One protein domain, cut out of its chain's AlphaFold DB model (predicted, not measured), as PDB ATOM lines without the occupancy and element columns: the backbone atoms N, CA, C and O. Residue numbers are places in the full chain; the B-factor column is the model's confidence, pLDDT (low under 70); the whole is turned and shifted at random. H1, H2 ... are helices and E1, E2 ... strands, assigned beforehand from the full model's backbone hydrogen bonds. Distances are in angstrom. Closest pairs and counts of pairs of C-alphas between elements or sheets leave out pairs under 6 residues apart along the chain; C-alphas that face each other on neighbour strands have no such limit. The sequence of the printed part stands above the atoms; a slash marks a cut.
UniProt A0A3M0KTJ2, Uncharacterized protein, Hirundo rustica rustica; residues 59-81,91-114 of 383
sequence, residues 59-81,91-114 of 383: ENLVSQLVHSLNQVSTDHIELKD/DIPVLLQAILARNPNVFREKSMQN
ATOM      1  N   GLU A  59     -13.817  12.280  39.677       89.75
ATOM      2  CA  GLU A  59     -12.471  12.561  39.175       89.75
ATOM      3  C   GLU A  59     -11.423  12.781  40.284       89.75
ATOM      4  O   GLU A  59     -10.239  12.501  40.066       89.75
ATOM      5  N   ASN A  60     -11.833  13.231  41.475       92.38
ATOM      6  CA  ASN A  60     -10.942  13.436  42.621       92.38
ATOM      7  C   ASN A  60     -10.577  12.091  43.254       92.38
ATOM      8  O   ASN A  60      -9.391  11.781  43.400       92.38
ATOM      9  N   LEU A  61     -11.585  11.260  43.541       92.25
ATOM     10  CA  LEU A  61     -11.412   9.889  44.018       92.25
ATOM     11  C   LEU A  61     -10.584   9.050  43.034       92.25
ATOM     12  O   LEU A  61      -9.624   8.407  43.448       92.25
ATOM     13  N   VAL A  62     -10.870   9.119  41.725       92.88
ATOM     14  CA  VAL A  62     -10.057   8.456  40.685       92.88
ATOM     15  C   VAL A  62      -8.598   8.916  40.752       92.88
ATOM     16  O   VAL A  62      -7.693   8.086  40.708       92.88
ATOM     17  N   SER A  63      -8.345  10.221  40.887       92.25
ATOM     18  CA  SER A  63      -6.981  10.759  40.969       92.25
ATOM     19  C   SER A  63      -6.247  10.293  42.233       92.25
ATOM     20  O   SER A  63      -5.080   9.902  42.160       92.25
ATOM     21  N   GLN A  64      -6.931  10.266  43.381       93.88
ATOM     22  CA  GLN A  64      -6.371   9.798  44.651       93.88
ATOM     23  C   GLN A  64      -6.113   8.282  44.649       93.88
ATOM     24  O   GLN A  64      -5.067   7.845  45.136       93.88
ATOM     25  N   LEU A  65      -7.008   7.483  44.057       93.81
ATOM     26  CA  LEU A  65      -6.845   6.034  43.905       93.81
ATOM     27  C   LEU A  65      -5.705   5.692  42.940       93.81
ATOM     28  O   LEU A  65      -4.838   4.896  43.295       93.81
ATOM     29  N   VAL A  66      -5.631   6.336  41.768       91.25
ATOM     30  CA  VAL A  66      -4.512   6.157  40.824       91.25
ATOM     31  C   VAL A  66      -3.183   6.532  41.485       91.25
ATOM     32  O   VAL A  66      -2.227   5.763  41.388       91.25
ATOM     33  N   HIS A  67      -3.105   7.659  42.200       91.81
ATOM     34  CA  HIS A  67      -1.886   8.045  42.916       91.81
ATOM     35  C   HIS A  67      -1.498   7.015  43.993       91.81
ATOM     36  O   HIS A  67      -0.349   6.574  44.038       91.81
ATOM     37  N   SER A  68      -2.458   6.569  44.807       92.31
ATOM     38  CA  SER A  68      -2.227   5.593  45.882       92.31
ATOM     39  C   SER A  68      -1.774   4.232  45.343       92.31
ATOM     40  O   SER A  68      -0.778   3.691  45.817       92.31
ATOM     41  N   LEU A  69      -2.427   3.702  44.303       90.00
ATOM     42  CA  LEU A  69      -2.044   2.434  43.660       90.00
ATOM     43  C   LEU A  69      -0.655   2.501  43.003       90.00
ATOM     44  O   LEU A  69       0.059   1.498  42.949       90.00
ATOM     45  N   ASN A  70      -0.224   3.683  42.549       86.81
ATOM     46  CA  ASN A  70       1.144   3.885  42.073       86.81
ATOM     47  C   ASN A  70       2.160   3.936  43.230       86.81
ATOM     48  O   ASN A  70       3.218   3.321  43.107       86.81
ATOM     49  N   GLN A  71       1.823   4.549  44.368       85.81
ATOM     50  CA  GLN A  71       2.696   4.629  45.553       85.81
ATOM     51  C   GLN A  71       2.808   3.305  46.342       85.81
ATOM     52  O   GLN A  71       3.840   3.046  46.954       85.81
ATOM     53  N   VAL A  72       1.781   2.444  46.330       86.62
ATOM     54  CA  VAL A  72       1.805   1.142  47.030       86.62
ATOM     55  C   VAL A  72       2.743   0.156  46.322       86.62
ATOM     56  O   VAL A  72       2.476  -0.282  45.202       86.62
ATOM     57  N   SER A  73       3.843  -0.216  46.975       81.38
ATOM     58  CA  SER A  73       4.778  -1.254  46.520       81.38
ATOM     59  C   SER A  73       4.194  -2.661  46.688       81.38
ATOM     60  O   SER A  73       3.661  -2.985  47.751       81.38
ATOM     61  N   THR A  74       4.350  -3.522  45.679       84.88
ATOM     62  CA  THR A  74       3.934  -4.944  45.721       84.88
ATOM     63  C   THR A  74       5.116  -5.906  45.573       84.88
ATOM     64  O   THR A  74       4.930  -7.105  45.414       84.88
ATOM     65  N   ASP A  75       6.344  -5.396  45.654       83.38
ATOM     66  CA  ASP A  75       7.612  -6.089  45.365       83.38
ATOM     67  C   ASP A  75       7.955  -7.224  46.347       83.38
ATOM     68  O   ASP A  75       8.901  -7.986  46.148       83.38
ATOM     69  N   HIS A  76       7.182  -7.336  47.425       85.94
ATOM     70  CA  HIS A  76       7.273  -8.394  48.425       85.94
ATOM     71  C   HIS A  76       6.053  -9.329  48.407       85.94
ATOM     72  O   HIS A  76       5.901 -10.117  49.332       85.94
ATOM     73  N   ILE A  77       5.190  -9.259  47.387       86.19
ATOM     74  CA  ILE A  77       3.993 -10.100  47.249       86.19
ATOM     75  C   ILE A  77       4.113 -10.935  45.970       86.19
ATOM     76  O   ILE A  77       4.071 -10.404  44.862       86.19
ATOM     77  N   GLU A  78       4.226 -12.254  46.117       84.12
ATOM     78  CA  GLU A  78       4.159 -13.208  45.006       84.12
ATOM     79  C   GLU A  78       2.799 -13.903  44.941       84.12
ATOM     80  O   GLU A  78       2.254 -14.326  45.959       84.12
ATOM     81  N   LEU A  79       2.282 -14.081  43.725       84.81
ATOM     82  CA  LEU A  79       1.096 -14.893  43.452       84.81
ATOM     83  C   LEU A  79       1.545 -16.209  42.812       84.81
ATOM     84  O   LEU A  79       2.202 -16.210  41.768       84.81
ATOM     85  N   LYS A  80       1.219 -17.345  43.439       79.12
ATOM     86  CA  LYS A  80       1.604 -18.672  42.920       79.12
ATOM     87  C   LYS A  80       0.764 -19.077  41.704       79.12
ATOM     88  O   LYS A  80       1.234 -19.799  40.824       79.12
ATOM     89  N   ASP A  81      -0.477 -18.615  41.653       70.50
ATOM     90  CA  ASP A  81      -1.415 -18.811  40.552       70.50
ATOM     91  C   ASP A  81      -1.162 -17.710  39.530       70.50
ATOM     92  O   ASP A  81      -1.303 -16.521  39.803       70.50
ATOM     93  N   ASP A  91     -19.315  -6.798  33.952       77.81
ATOM     94  CA  ASP A  91     -19.684  -5.381  33.966       77.81
ATOM     95  C   ASP A  91     -18.676  -4.601  34.829       77.81
ATOM     96  O   ASP A  91     -18.543  -4.849  36.031       77.81
ATOM     97  N   ILE A  92     -17.905  -3.710  34.199       83.62
ATOM     98  CA  ILE A  92     -16.842  -2.944  34.861       83.62
ATOM     99  C   ILE A  92     -17.466  -1.683  35.480       83.62
ATOM    100  O   ILE A  92     -17.923  -0.815  34.732       83.62
ATOM    101  N   PRO A  93     -17.443  -1.504  36.817       89.62
ATOM    102  CA  PRO A  93     -18.029  -0.325  37.443       89.62
ATOM    103  C   PRO A  93     -17.343   0.959  36.964       89.62
ATOM    104  O   PRO A  93     -16.123   1.008  36.781       89.62
ATOM    105  N   VAL A  94     -18.132   2.022  36.797       91.44
ATOM    106  CA  VAL A  94     -17.722   3.297  36.178       91.44
ATOM    107  C   VAL A  94     -16.470   3.893  36.835       91.44
ATOM    108  O   VAL A  94     -15.597   4.415  36.135       91.44
ATOM    109  N   LEU A  95     -16.334   3.767  38.160       92.88
ATOM    110  CA  LEU A  95     -15.144   4.203  38.893       92.88
ATOM    111  C   LEU A  95     -13.874   3.447  38.451       92.88
ATOM    112  O   LEU A  95     -12.839   4.068  38.200       92.88
ATOM    113  N   LEU A  96     -13.950   2.121  38.297       90.69
ATOM    114  CA  LEU A  96     -12.837   1.289  37.825       90.69
ATOM    115  C   LEU A  96     -12.519   1.574  36.352       90.69
ATOM    116  O   LEU A  96     -11.352   1.726  35.992       90.69
ATOM    117  N   GLN A  97     -13.547   1.754  35.519       89.88
ATOM    118  CA  GLN A  97     -13.382   2.152  34.122       89.88
ATOM    119  C   GLN A  97     -12.664   3.510  33.987       89.88
ATOM    120  O   GLN A  97     -11.835   3.681  33.090       89.88
ATOM    121  N   ALA A  98     -12.930   4.465  34.887       91.56
ATOM    122  CA  ALA A  98     -12.253   5.762  34.927       91.56
ATOM    123  C   ALA A  98     -10.800   5.680  35.442       91.56
ATOM    124  O   ALA A  98      -9.938   6.409  34.946       91.56
ATOM    125  N   ILE A  99     -10.508   4.774  36.384       92.12
ATOM    126  CA  ILE A  99      -9.142   4.468  36.851       92.12
ATOM    127  C   ILE A  99      -8.308   3.867  35.713       92.12
ATOM    128  O   ILE A  99      -7.234   4.387  35.403       92.12
ATOM    129  N   LEU A 100      -8.822   2.832  35.039       89.44
ATOM    130  CA  LEU A 100      -8.149   2.170  33.916       89.44
ATOM    131  C   LEU A 100      -7.944   3.122  32.725       89.44
ATOM    132  O   LEU A 100      -6.879   3.118  32.112       89.44
ATOM    133  N   ALA A 101      -8.913   4.001  32.446       89.94
ATOM    134  CA  ALA A 101      -8.783   5.032  31.413       89.94
ATOM    135  C   ALA A 101      -7.725   6.108  31.740       89.94
ATOM    136  O   ALA A 101      -7.197   6.731  30.820       89.94
ATOM    137  N   ARG A 102      -7.397   6.336  33.024       89.56
ATOM    138  CA  ARG A 102      -6.276   7.206  33.435       89.56
ATOM    139  C   ARG A 102      -4.928   6.487  33.439       89.56
ATOM    140  O   ARG A 102      -3.918   7.122  33.149       89.56
ATOM    141  N   ASN A 103      -4.889   5.209  33.811       88.06
ATOM    142  CA  ASN A 103      -3.665   4.412  33.840       88.06
ATOM    143  C   ASN A 103      -3.970   2.930  33.518       88.06
ATOM    144  O   ASN A 103      -4.333   2.174  34.423       88.06
ATOM    145  N   PRO A 104      -3.772   2.478  32.262       85.31
ATOM    146  CA  PRO A 104      -4.063   1.100  31.849       85.31
ATOM    147  C   PRO A 104      -3.042   0.071  32.367       85.31
ATOM    148  O   PRO A 104      -3.240  -1.134  32.212       85.31
ATOM    149  N   ASN A 105      -1.946   0.523  32.986       83.06
ATOM    150  CA  ASN A 105      -0.890  -0.331  33.529       83.06
ATOM    151  C   ASN A 105      -0.925  -0.432  35.063       83.06
ATOM    152  O   ASN A 105      -0.110  -1.158  35.632       83.06
ATOM    153  N   VAL A 106      -1.886   0.219  35.733       84.50
ATOM    154  CA  VAL A 106      -1.965   0.337  37.205       84.50
ATOM    155  C   VAL A 106      -1.926  -1.008  37.952       84.50
ATOM    156  O   VAL A 106      -1.405  -1.070  39.063       84.50
ATOM    157  N   PHE A 107      -2.386  -2.097  37.322       80.88
ATOM    158  CA  PHE A 107      -2.297  -3.474  37.842       80.88
ATOM    159  C   PHE A 107      -1.288  -4.377  37.093       80.88
ATOM    160  O   PHE A 107      -1.068  -5.522  37.488       80.88
ATOM    161  N   ARG A 108      -0.669  -3.891  36.008       73.00
ATOM    162  CA  ARG A 108       0.146  -4.688  35.064       73.00
ATOM    163  C   ARG A 108       1.649  -4.418  35.155       73.00
ATOM    164  O   ARG A 108       2.444  -5.315  34.889       73.00
ATOM    165  N   GLU A 109       2.049  -3.199  35.513       58.00
ATOM    166  CA  GLU A 109       3.452  -2.758  35.438       58.00
ATOM    167  C   GLU A 109       4.348  -3.485  36.457       58.00
ATOM    168  O   GLU A 109       5.407  -4.016  36.121       58.00
ATOM    169  N   LYS A 110       3.876  -3.580  37.705       55.62
ATOM    170  CA  LYS A 110       4.646  -4.092  38.853       55.62
ATOM    171  C   LYS A 110       4.807  -5.618  38.854       55.62
ATOM    172  O   LYS A 110       5.835  -6.134  39.286       55.62
ATOM    173  N   SER A 111       3.813  -6.350  38.348       54.28
ATOM    174  CA  SER A 111       3.804  -7.821  38.332       54.28
ATOM    175  C   SER A 111       4.730  -8.414  37.263       54.28
ATOM    176  O   SER A 111       5.363  -9.445  37.495       54.28
ATOM    177  N   MET A 112       4.871  -7.746  36.113       48.56
ATOM    178  CA  MET A 112       5.747  -8.203  35.028       48.56
ATOM    179  C   MET A 112       7.233  -8.013  35.351       48.56
ATOM    180  O   MET A 112       8.033  -8.900  35.053       48.56
ATOM    181  N   GLN A 113       7.611  -6.910  36.006       50.19
ATOM    182  CA  GLN A 113       9.017  -6.599  36.299       50.19
ATOM    183  C   GLN A 113       9.689  -7.665  37.186       50.19
ATOM    184  O   GLN A 113      10.828  -8.056  36.934       50.19
ATOM    185  N   ASN A 114       8.964  -8.203  38.176       46.97
ATOM    186  CA  ASN A 114       9.474  -9.242  39.080       46.97
ATOM    187  C   ASN A 114       9.773 -10.578  38.364       46.97
ATOM    188  O   ASN A 114      10.708 -11.293  38.733       46.97
TER     189      ASN A 114
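Overview. This is residues 59 to 81 and 91 to 114 of the 383 residues of an uncharacterized protein of Hirundo rustica rustica (UniProt A0A3M0KTJ2). Two pieces of backbone run beside each other in a flat, loose arrangement: the long helix H1 followed by a tail that ends in the short strand E1 and residues 80 and 81, and the shorter helix H2 followed by a link and the small helix H3. H2 packs at a steep angle on residues 62 to 66 of H1 at one end, while H3 comes near E1 at the other. The printed part has 47 residues with three named helices and one named strand, in the order H1, E1, H2, H3, and its class is mostly helix; E1 pairs with no named strand. The whole is loose, with a radius of gyration of the C-alphas of 11.9 A, and the C-alphas span 32 by 24 by 13 A.

Along the chain. The longest helix, H1, takes residues 59 to 71 and measures 18.3 A from its first C-alpha at (-12.471, 12.561, 39.175) to its last at (2.696, 4.629, 45.553). H2 takes residues 94 to 102 and measures 12.4 A. E1 takes residues 77 to 79 and measures 6.8 A. H3 takes residues 109 to 114, measures 9.6 A and ends with C-alpha 114 at (9.474, -9.242, 39.080).

Arrangement. H1 touches H2 with residues 62 to 66 alone, and the closest C-alphas, those of Val 62 and Ile 99, are 5.6 A apart. The two helices run the same way at a steep tilt of 59 degrees, with their centres 10.4 A apart. H1 and E1 are apart, and a tight link of 5 residues joins them. E1 and H3 are near each other, with no pair of C-alphas within 8 A but 5 pairs within 10 A. H3 touches no helix: H1 and H3 are apart, and so are H2 and H3. E1 and H2 are apart too. In H1 and H2 every O i to N i+4 pair is within hydrogen-bond range; in H3 0 of 2 such pairs are, and 0 of 3 O i to N i+3 pairs.

Size, cuts and confidence. The two C-alphas farthest apart, those of Asn 60 and Lys 80, are 34.5 A from each other. Residues 82 to 90 are not printed, and C-alphas 81 and 91 are 23.6 A apart across this cut, which lies in the link from E1 to H2. Of the links that are printed whole, H1 to E1 is tight, H2 to H3 with 6 residues is short but not tight, and none is long. The mean pLDDT of the printed part is 82.7; residues 109 to 114, which make up H3, are under 70, and the mean of H3 is 52.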